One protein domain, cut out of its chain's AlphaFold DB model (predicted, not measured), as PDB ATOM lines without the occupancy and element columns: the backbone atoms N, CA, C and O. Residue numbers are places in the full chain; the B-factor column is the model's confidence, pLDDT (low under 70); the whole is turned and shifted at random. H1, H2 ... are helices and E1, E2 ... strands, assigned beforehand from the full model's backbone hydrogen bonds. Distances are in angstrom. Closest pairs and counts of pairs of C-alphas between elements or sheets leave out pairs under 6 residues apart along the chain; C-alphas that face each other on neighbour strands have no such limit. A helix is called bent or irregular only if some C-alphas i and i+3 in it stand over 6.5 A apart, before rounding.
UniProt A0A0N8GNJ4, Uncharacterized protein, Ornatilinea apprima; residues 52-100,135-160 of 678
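Overview. This is residues 52 to 100 and 135 to 160 of the 678 residues of an uncharacterized protein of Ornatilinea apprima (UniProt A0A0N8GNJ4). A long, twisted ribbon of two antiparallel strands, E1 and E3, makes the length; at one end it broadens into a small head, where the short E2 joins E1, H1 covers E2, and H2 lies near H1. The first and last printed residues lie at the other, bare end. The printed part has 75 residues, with E1, E2, H1, H2 and E3 in chain order, an antiparallel sheet E2, E1, E3, and the class mixed, helices and strands. It is only just loose, close to extended: radius of gyration of the C-alphas 16.6 A, spans 55 by 21 by 17 A.

Arrangement. E1, residues 54 to 69, is the inner strand. E2, residues 75 to 81, forms a hairpin with it; N 66 and O 79 are 2.8 A apart, within hydrogen-bond range. H1, residues 89 to 100, is on one face of the sheet, giving two layers, helix over sheet, at a height over the sheet of 6.4 A. It is over E2, and their closest C-alphas, Cys 77 and Cys 96, are 5.8 A apart. H2, residues 135 to 140, is not on the sheet; it is close to H1 but not clearly touching, with C-alphas 89 and 139 closest at 7.5 A. E3, residues 143 to 159, is antiparallel to E1 at 166 degrees, with N 55 and O 158 at 2.9 A, and bends by 63 degrees at residue 147. Every O i to N i+4 pair is within hydrogen-bond range in H2, 6 of 8 in H1.

Along the chain. E1 runs 45.0 A from C-alpha 54 at (9.729, 19.956, -29.228). E2 spans 17.4 A, H2 8.5 A, and H1 12.0 A; H1 is irregular, C-alphas 95 and 98 being 8.2 A apart. E3 runs 44.2 A to C-alpha 159 at (5.801, 19.984, -31.337).

Size, cuts and confidence. Residues 101 to 134 are not printed, a 10.1 A gap between C-alphas 100 and 135. No link printed whole is long. Residue 52 is under pLDDT 70.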
ATOM      1  N   ASP A  52      11.592  16.506 -34.799       60.25
ATOM      2  CA  ASP A  52      10.619  17.574 -34.552       60.25
ATOM      3  C   ASP A  52      11.139  18.564 -33.495       60.25
ATOM      4  O   ASP A  52      11.656  18.157 -32.450       60.25
ATOM      5  N   ARG A  53      10.938  19.873 -33.711       76.56
ATOM      6  CA  ARG A  53      11.178  20.885 -32.668       76.56
ATOM      7  C   ARG A  53      10.174  20.646 -31.545       76.56
ATOM      8  O   ARG A  53       8.975  20.805 -31.765       76.56
ATOM      9  N   VAL A  54      10.624  20.281 -30.349       81.94
ATOM     10  CA  VAL A  54       9.729  19.956 -29.228       81.94
ATOM     11  C   VAL A  54       9.999  20.852 -28.030       81.94
ATOM     12  O   VAL A  54      11.104  20.873 -27.497       81.94
ATOM     13  N   LYS A  55       8.948  21.518 -27.545       80.69
ATOM     14  CA  LYS A  55       8.927  22.174 -26.236       80.69
ATOM     15  C   LYS A  55       8.269  21.246 -25.214       80.69
ATOM     16  O   LYS A  55       7.226  20.647 -25.480       80.69
ATOM     17  N   THR A  56       8.858  21.145 -24.028       81.75
ATOM     18  CA  THR A  56       8.271  20.398 -22.908       81.75
ATOM     19  C   THR A  56       7.368  21.316 -22.081       81.75
ATOM     20  O   THR A  56       7.767  22.425 -21.728       81.75
ATOM     21  N   ILE A  57       6.154  20.865 -21.753       81.88
ATOM     22  CA  ILE A  57       5.211  21.579 -20.882       81.88
ATOM     23  C   ILE A  57       4.874  20.694 -19.679       81.88
ATOM     24  O   ILE A  57       4.312  19.610 -19.839       81.88
ATOM     25  N   GLU A  58       5.179  21.158 -18.463       84.38
ATOM     26  CA  GLU A  58       4.658  20.533 -17.243       84.38
ATOM     27  C   GLU A  58       3.278  21.120 -16.901       84.38
ATOM     28  O   GLU A  58       3.134  22.326 -16.699       84.38
ATOM     29  N   ARG A  59       2.257  20.263 -16.812       82.94
ATOM     30  CA  ARG A  59       0.922  20.591 -16.296       82.94
ATOM     31  C   ARG A  59       0.720  19.899 -14.952       82.94
ATOM     32  O   ARG A  59       0.954  18.697 -14.831       82.94
ATOM     33  N   VAL A  60       0.248  20.640 -13.954       85.81
ATOM     34  CA  VAL A  60      -0.045  20.112 -12.615       85.81
ATOM     35  C   VAL A  60      -1.553  20.120 -12.400       85.81
ATOM     36  O   VAL A  60      -2.166  21.182 -12.370       85.81
ATOM     37  N   PHE A  61      -2.140  18.938 -12.233       85.62
ATOM     38  CA  PHE A  61      -3.557  18.763 -11.923       85.62
ATOM     39  C   PHE A  61      -3.716  18.321 -10.467       85.62
ATOM     40  O   PHE A  61      -2.997  17.429 -10.016       85.62
ATOM     41  N   THR A  62      -4.689  18.876  -9.746       88.00
ATOM     42  CA  THR A  62      -5.141  18.315  -8.464       88.00
ATOM     43  C   THR A  62      -6.436  17.556  -8.715       88.00
ATOM     44  O   THR A  62      -7.447  18.161  -9.054       88.00
ATOM     45  N   GLN A  63      -6.409  16.231  -8.584       90.19
ATOM     46  CA  GLN A  63      -7.604  15.395  -8.668       90.19
ATOM     47  C   GLN A  63      -8.230  15.196  -7.287       90.19
ATOM     48  O   GLN A  63      -7.539  14.879  -6.316       90.19
ATOM     49  N   TYR A  64      -9.557  15.282  -7.235       91.25
ATOM     50  CA  TYR A  64     -10.381  14.919  -6.087       91.25
ATOM     51  C   TYR A  64     -11.266  13.728  -6.464       91.25
ATOM     52  O   TYR A  64     -12.184  13.858  -7.273       91.25
ATOM     53  N   THR A  65     -10.997  12.557  -5.882       92.88
ATOM     54  CA  THR A  65     -11.869  11.380  -6.009       92.88
ATOM     55  C   THR A  65     -12.948  11.431  -4.936       92.88
ATOM     56  O   THR A  65     -12.681  11.173  -3.758       92.88
ATOM     57  N   TRP A  66     -14.178  11.696  -5.350       93.75
ATOM     58  CA  TRP A  66     -15.369  11.664  -4.513       93.75
ATOM     59  C   TRP A  66     -16.134  10.348  -4.686       93.75
ATOM     60  O   TRP A  66     -16.158   9.757  -5.765       93.75
ATOM     61  N   GLN A  67     -16.790   9.888  -3.624       94.31
ATOM     62  CA  GLN A  67     -17.792   8.825  -3.670       94.31
ATOM     63  C   GLN A  67     -19.180   9.429  -3.495       94.31
ATOM     64  O   GLN A  67     -19.426  10.108  -2.497       94.31
ATOM     65  N   MET A  68     -20.086   9.114  -4.420       92.62
ATOM     66  CA  MET A  68     -21.514   9.365  -4.253       92.62
ATOM     67  C   MET A  68     -22.132   8.181  -3.511       92.62
ATOM     68  O   MET A  68     -21.928   7.030  -3.908       92.62
ATOM     69  N   SER A  69     -22.879   8.440  -2.443       90.69
ATOM     70  CA  SER A  69     -23.607   7.414  -1.686       90.69
ATOM     71  C   SER A  69     -25.077   7.811  -1.562       90.69
ATOM     72  O   SER A  69     -25.367   8.995  -1.442       90.69
ATOM     73  N   ASN A  70     -26.006   6.858  -1.595       86.25
ATOM     74  CA  ASN A  70     -27.431   7.153  -1.413       86.25
ATOM     75  C   ASN A  70     -27.780   7.392   0.075       86.25
ATOM     76  O   ASN A  70     -26.933   7.204   0.954       86.25
ATOM     77  N   LYS A  71     -29.043   7.724   0.370       84.12
ATOM     78  CA  LYS A  71     -29.571   7.882   1.740       84.12
ATOM     79  C   LYS A  71     -29.367   6.699   2.697       84.12
ATOM     80  O   LYS A  71     -29.327   6.909   3.905       84.12
ATOM     81  N   ASP A  72     -29.177   5.479   2.191       84.44
ATOM     82  CA  ASP A  72     -28.854   4.300   3.013       84.44
ATOM     83  C   ASP A  72     -27.347   4.200   3.342       84.44
ATOM     84  O   ASP A  72     -26.888   3.209   3.914       84.44
ATOM     85  N   GLY A  73     -26.544   5.187   2.926       81.19
ATOM     86  CA  GLY A  73     -25.083   5.183   3.024       81.19
ATOM     87  C   GLY A  73     -24.393   4.245   2.026       81.19
ATOM     88  O   GLY A  73     -23.178   4.053   2.097       81.19
ATOM     89  N   LYS A  74     -25.135   3.643   1.087       85.94
ATOM     90  CA  LYS A  74     -24.585   2.714   0.095       85.94
ATOM     91  C   LYS A  74     -23.915   3.497  -1.032       85.94
ATOM     92  O   LYS A  74     -24.549   4.332  -1.672       85.94
ATOM     93  N   ALA A  75     -22.652   3.178  -1.315       88.75
ATOM     94  CA  ALA A  75     -21.931   3.717  -2.466       88.75
ATOM     95  C   ALA A  75     -22.683   3.418  -3.779       88.75
ATOM     96  O   ALA A  75     -23.044   2.267  -4.041       88.75
ATOM     97  N   VAL A  76     -22.890   4.457  -4.588       87.12
ATOM     98  CA  VAL A  76     -23.498   4.387  -5.925       87.12
ATOM     99  C   VAL A  76     -22.396   4.360  -6.980       87.12
ATOM    100  O   VAL A  76     -22.308   3.416  -7.755       87.12
ATOM    101  N   CYS A  77     -21.515   5.362  -6.960       90.31
ATOM    102  CA  CYS A  77     -20.443   5.538  -7.935       90.31
ATOM    103  C   CYS A  77     -19.265   6.334  -7.343       90.31
ATOM    104  O   CYS A  77     -19.281   6.744  -6.176       90.31
ATOM    105  N   ARG A  78     -18.239   6.573  -8.166       92.12
ATOM    106  CA  ARG A  78     -17.156   7.523  -7.888       92.12
ATOM    107  C   ARG A  78     -17.096   8.568  -8.990       92.12
ATOM    108  O   ARG A  78     -17.315   8.232 -10.146       92.12
ATOM    109  N   VAL A  79     -16.750   9.791  -8.613       89.81
ATOM    110  CA  VAL A  79     -16.571  10.924  -9.523       89.81
ATOM    111  C   VAL A  79     -15.204  11.530  -9.248       89.81
ATOM    112  O   VAL A  79     -14.861  11.785  -8.091       89.81
ATOM    113  N   VAL A  80     -14.410  11.732 -10.293       89.06
ATOM    114  CA  VAL A  80     -13.097  12.375 -10.219       89.06
ATOM    115  C   VAL A  80     -13.205  13.749 -10.870       89.06
ATOM    116  O   VAL A  80     -13.535  13.847 -12.050       89.06
ATOM    117  N   ILE A  81     -12.932  14.802 -10.102       86.69
ATOM    118  CA  ILE A  81     -12.944  16.195 -10.573       86.69
ATOM    119  C   ILE A  81     -11.553  16.819 -10.434       86.69
ATOM    120  O   ILE A  81     -10.745  16.372  -9.616       86.69
ATOM    121  N   THR A  82     -11.274  17.851 -11.229       83.12
ATOM    122  CA  THR A  82      -9.999  18.597 -11.237       83.12
ATOM    123  C   THR A  82     -10.116  20.016 -10.662       83.12
ATOM    124  O   THR A  82      -9.186  20.811 -10.796       83.12
ATOM    125  N   HIS A  83     -11.240  20.335 -10.010       84.31
ATOM    126  CA  HIS A  83     -11.495  21.612  -9.341       84.31
ATOM    127  C   HIS A  83     -11.804  21.423  -7.848       84.31
ATOM    128  O   HIS A  83     -12.232  20.351  -7.418       84.31
ATOM    129  N   ASP A  84     -11.631  22.487  -7.062       83.69
ATOM    130  CA  ASP A  84     -11.970  22.508  -5.636       83.69
ATOM    131  C   ASP A  84     -13.493  22.467  -5.422       83.69
ATOM    132  O   ASP A  84     -14.247  23.167  -6.103       83.69
ATOM    133  N   GLY A  85     -13.951  21.694  -4.433       87.94
ATOM    134  CA  GLY A  85     -15.365  21.575  -4.058       87.94
ATOM    135  C   GLY A  85     -15.899  20.145  -4.155       87.94
ATOM    136  O   GLY A  85     -15.131  19.196  -4.303       87.94
ATOM    137  N   ILE A  86     -17.221  19.995  -4.038       89.69
ATOM    138  CA  ILE A  86     -17.931  18.753  -4.390       89.69
ATOM    139  C   ILE A  86     -18.213  18.722  -5.902       89.69
ATOM    140  O   ILE A  86     -18.307  19.796  -6.502       89.69
ATOM    141  N   PRO A  87     -18.396  17.539  -6.519       89.31
ATOM    142  CA  PRO A  87     -18.755  17.449  -7.928       89.31
ATOM    143  C   PRO A  87     -20.101  18.113  -8.217       89.31
ATOM    144  O   PRO A  87     -21.051  18.005  -7.433       89.31
ATOM    145  N   THR A  88     -20.205  18.762  -9.371       85.88
ATOM    146  CA  THR A  88     -21.477  19.283  -9.873       85.88
ATOM    147  C   THR A  88     -22.419  18.149 -10.293       85.88
ATOM    148  O   THR A  88     -22.001  17.026 -10.584       85.88
ATOM    149  N   ARG A  89     -23.720  18.455 -10.398       80.88
ATOM    150  CA  ARG A  89     -24.740  17.515 -10.905       80.88
ATOM    151  C   ARG A  89     -24.371  16.949 -12.283       80.88
ATOM    152  O   ARG A  89     -24.574  15.766 -12.532       80.88
ATOM    153  N   MET A  90     -23.784  17.774 -13.154       78.38
ATOM    154  CA  MET A  90     -23.401  17.376 -14.511       78.38
ATOM    155  C   MET A  90     -22.157  16.478 -14.546       78.38
ATOM    156  O   MET A  90     -22.109  15.557 -15.357       78.38
ATOM    157  N   GLU A  91     -21.189  16.677 -13.648       84.12
ATOM    158  CA  GLU A  91     -20.048  15.760 -13.488       84.12
ATOM    159  C   GLU A  91     -20.476  14.423 -12.884       84.12
ATOM    160  O   GLU A  91     -20.007  13.373 -13.324       84.12
ATOM    161  N   ALA A  92     -21.399  14.450 -11.916       85.31
ATOM    162  CA  ALA A  92     -21.979  13.247 -11.333       85.31
ATOM    163  C   ALA A  92     -22.721  12.418 -12.390       85.31
ATOM    164  O   ALA A  92     -22.423  11.239 -12.559       85.31
ATOM    165  N   LEU A  93     -23.607  13.036 -13.178       79.81
ATOM    166  CA  LEU A  93     -24.240  12.380 -14.327       79.81
ATOM    167  C   LEU A  93     -23.197  11.876 -15.332       79.81
ATOM    168  O   LEU A  93     -23.216  10.707 -15.707       79.81
ATOM    169  N   GLY A  94     -22.245  12.729 -15.717       78.00
ATOM    170  CA  GLY A  94     -21.228  12.433 -16.724       78.00
ATOM    171  C   GLY A  94     -20.225  11.335 -16.352       78.00
ATOM    172  O   GLY A  94     -19.466  10.915 -17.227       78.00
ATOM    173  N   GLN A  95     -20.200  10.870 -15.099       85.94
ATOM    174  CA  GLN A  95     -19.348   9.764 -14.636       85.94
ATOM    175  C   GLN A  95     -20.133   8.591 -14.020       85.94
ATOM    176  O   GLN A  95     -19.583   7.498 -13.924       85.94
ATOM    177  N   CYS A  96     -21.406   8.788 -13.652       85.38
ATOM    178  CA  CYS A  96     -22.261   7.789 -12.995       85.38
ATOM    179  C   CYS A  96     -23.521   7.420 -13.798       85.38
ATOM    180  O   CYS A  96     -24.448   6.821 -13.252       85.38
ATOM    181  N   GLU A  97     -23.589   7.795 -15.081       76.69
ATOM    182  CA  GLU A  97     -24.743   7.581 -15.969       76.69
ATOM    183  C   GLU A  97     -25.272   6.138 -15.937       76.69
ATOM    184  O   GLU A  97     -26.478   5.926 -15.908       76.69
ATOM    185  N   LYS A  98     -24.385   5.135 -15.889       75.88
ATOM    186  CA  LYS A  98     -24.748   3.705 -15.942       75.88
ATOM    187  C   LYS A  98     -25.243   3.167 -14.600       75.88
ATOM    188  O   LYS A  98     -26.008   2.207 -14.562       75.88
ATOM    189  N   GLU A  99     -24.787   3.768 -13.510       80.62
ATOM    190  CA  GLU A  99     -25.147   3.442 -12.133       80.62
ATOM    191  C   GLU A  99     -26.465   4.118 -11.729       80.62
ATOM    192  O   GLU A  99     -27.233   3.548 -10.954       80.62
ATOM    193  N   LEU A 100     -26.736   5.307 -12.281       75.50
ATOM    194  CA  LEU A 100     -27.987   6.057 -12.138       75.50
ATOM    195  C   LEU A 100     -29.079   5.559 -13.099       75.50
ATOM    196  O   LEU A 100     -30.230   5.402 -12.693       75.50
ATOM    197  N   ILE A 135     -33.289  15.473 -12.446       70.00
ATOM    198  CA  ILE A 135     -31.918  15.329 -11.945       70.00
ATOM    199  C   ILE A 135     -31.797  15.861 -10.512       70.00
ATOM    200  O   ILE A 135     -30.926  15.410  -9.766       70.00
ATOM    201  N   ASP A 136     -32.648  16.812 -10.128       71.69
ATOM    202  CA  ASP A 136     -32.625  17.420  -8.807       71.69
ATOM    203  C   ASP A 136     -33.253  16.462  -7.790       71.69
ATOM    204  O   ASP A 136     -32.615  16.217  -6.771       71.69
ATOM    205  N   GLU A 137     -34.390  15.822  -8.100       74.81
ATOM    206  CA  GLU A 137     -34.962  14.732  -7.282       74.81
ATOM    207  C   GLU A 137     -33.980  13.549  -7.159       74.81
ATOM    208  O   GLU A 137     -33.717  13.048  -6.063       74.81
ATOM    209  N   LEU A 138     -33.363  13.133  -8.274       72.44
ATOM    210  CA  LEU A 138     -32.410  12.016  -8.309       72.44
ATOM    211  C   LEU A 138     -31.153  12.252  -7.447       72.44
ATOM    212  O   LEU A 138     -30.525  11.289  -6.997       72.44
ATOM    213  N   LEU A 139     -30.777  13.516  -7.226       78.88
ATOM    214  CA  LEU A 139     -29.581  13.924  -6.483       78.88
ATOM    215  C   LEU A 139     -29.891  14.685  -5.176       78.88
ATOM    216  O   LEU A 139     -28.959  15.160  -4.529       78.88
ATOM    217  N   GLU A 140     -31.153  14.785  -4.748       77.62
ATOM    218  CA  GLU A 140     -31.527  15.426  -3.473       77.62
ATOM    219  C   GLU A 140     -31.053  14.595  -2.264       77.62
ATOM    220  O   GLU A 140     -30.631  15.131  -1.242       77.62
ATOM    221  N   ASP A 141     -31.058  13.268  -2.417       79.19
ATOM    222  CA  ASP A 141     -30.855  12.274  -1.352       79.19
ATOM    223  C   ASP A 141     -29.446  11.621  -1.369       79.19
ATOM    224  O   ASP A 141     -29.265  10.489  -0.896       79.19
ATOM    225  N   VAL A 142     -28.438  12.295  -1.952       85.69
ATOM    226  CA  VAL A 142     -27.057  11.773  -2.079       85.69
ATOM    227  C   VAL A 142     -26.035  12.468  -1.174       85.69
ATOM    228  O   VAL A 142     -26.034  13.680  -0.977       85.69
ATOM    229  N   TYR A 143     -25.095  11.673  -0.665       89.31
ATOM    230  CA  TYR A 143     -24.034  12.083   0.251       89.31
ATOM    231  C   TYR A 143     -22.663  11.926  -0.413       89.31
ATOM    232  O   TYR A 143     -22.305  10.843  -0.891       89.31
ATOM    233  N   TRP A 144     -21.883  13.009  -0.406       92.00
ATOM    234  CA  TRP A 144     -20.550  13.082  -1.000       92.00
ATOM    235  C   TRP A 144     -19.445  12.859   0.036       92.00
ATOM    236  O   TRP A 144     -19.295  13.639   0.975       92.00
ATOM    237  N   THR A 145     -18.619  11.835  -0.181       93.00
ATOM    238  CA  THR A 145     -17.439  11.545   0.652       93.00
ATOM    239  C   THR A 145     -16.167  11.688  -0.176       93.00
ATOM    240  O   THR A 145     -15.972  10.937  -1.132       93.00
ATOM    241  N   LEU A 146     -15.274  12.610   0.195       94.44
ATOM    242  CA  LEU A 146     -13.949  12.720  -0.419       94.44
ATOM    243  C   LEU A 146     -13.109  11.504  -0.008       94.44
ATOM    244  O   LEU A 146     -12.813  11.321   1.172       94.44
ATOM    245  N   LEU A 147     -12.736  10.661  -0.974       94.25
ATOM    246  CA  LEU A 147     -11.915   9.471  -0.732       94.25
ATOM    247  C   LEU A 147     -10.416   9.768  -0.823       94.25
ATOM    248  O   LEU A 147      -9.622   9.146  -0.116       94.25
ATOM    249  N   LYS A 148     -10.022  10.654  -1.744       93.88
ATOM    250  CA  LYS A 148      -8.621  10.908  -2.093       93.88
ATOM    251  C   LYS A 148      -8.471  12.275  -2.757       93.88
ATOM    252  O   LYS A 148      -9.249  12.603  -3.649       93.88
ATOM    253  N   THR A 149      -7.428  13.005  -2.378       94.31
ATOM    254  CA  THR A 149      -6.865  14.106  -3.170       94.31
ATOM    255  C   THR A 149      -5.474  13.691  -3.629       94.31
ATOM    256  O   THR A 149      -4.717  13.125  -2.838       94.31
ATOM    257  N   GLU A 150      -5.124  13.956  -4.885       93.00
ATOM    258  CA  GLU A 150      -3.783  13.699  -5.411       93.00
ATOM    259  C   GLU A 150      -3.338  14.754  -6.424       93.00
ATOM    260  O   GLU A 150      -4.140  15.271  -7.196       93.00
ATOM    261  N   THR A 151      -2.044  15.066  -6.422       90.62
ATOM    262  CA  THR A 151      -1.431  15.994  -7.375       90.62
ATOM    263  C   THR A 151      -0.731  15.193  -8.467       90.62
ATOM    264  O   THR A 151       0.258  14.509  -8.202       90.62
ATOM    265  N   ILE A 152      -1.234  15.286  -9.695       86.25
ATOM    266  CA  ILE A 152      -0.699  14.609 -10.874       86.25
ATOM    267  C   ILE A 152       0.098  15.621 -11.696       86.25
ATOM    268  O   ILE A 152      -0.457  16.572 -12.246       86.25
ATOM    269  N   LYS A 153       1.410  15.395 -11.799       86.19
ATOM    270  CA  LYS A 153       2.284  16.078 -12.761       86.19
ATOM    271  C   LYS A 153       2.223  15.339 -14.099       86.19
ATOM    272  O   LYS A 153       2.600  14.170 -14.171       86.19
ATOM    273  N   ARG A 154       1.778  16.019 -15.154       79.50
ATOM    274  CA  ARG A 154       1.875  15.578 -16.551       79.50
ATOM    275  C   ARG A 154       2.992  16.356 -17.231       79.50
ATOM    276  O   ARG A 154       3.008  17.578 -17.170       79.50
ATOM    277  N   VAL A 155       3.882  15.646 -17.915       81.81
ATOM    278  CA  VAL A 155       4.891  16.234 -18.800       81.81
ATOM    279  C   VAL A 155       4.456  15.944 -20.234       81.81
ATOM    280  O   VAL A 155       4.332  14.783 -20.619       81.81
ATOM    281  N   GLU A 156       4.159  16.991 -20.994       76.44
ATOM    282  CA  GLU A 156       3.650  16.927 -22.364       76.44
ATOM    283  C   GLU A 156       4.730  17.434 -23.331       76.44
ATOM    284  O   GLU A 156       5.277  18.522 -23.141       76.44
ATOM    285  N   LYS A 157       5.069  16.640 -24.355       78.88
ATOM    286  CA  LYS A 157       5.974  17.049 -25.440       78.88
ATOM    287  C   LYS A 157       5.135  17.669 -26.558       78.88
ATOM    288  O   LYS A 157       4.393  16.959 -27.232       78.88
ATOM    289  N   VAL A 158       5.237  18.986 -26.731       75.62
ATOM    290  CA  VAL A 158       4.507  19.752 -27.749       75.62
ATOM    291  C   VAL A 158       5.444  20.069 -28.907       75.62
ATOM    292  O   VAL A 158       6.454  20.746 -28.719       75.62
ATOM    293  N   VAL A 159       5.101  19.596 -30.106       77.12
ATOM    294  CA  VAL A 159       5.801  19.984 -31.337       77.12
ATOM    295  C   VAL A 159       5.501  21.453 -31.635       77.12
ATOM    296  O   VAL A 159       4.334  21.845 -31.699       77.12
ATOM    297  N   ILE A 160       6.546  22.261 -31.814       77.88
ATOM    298  CA  ILE A 160       6.449  23.665 -32.228       77.88
ATOM    299  C   ILE A 160       6.756  23.771 -33.733       77.88
ATOM    300  O   ILE A 160       7.570  22.995 -34.240       77.88
TER     301      ILE A 160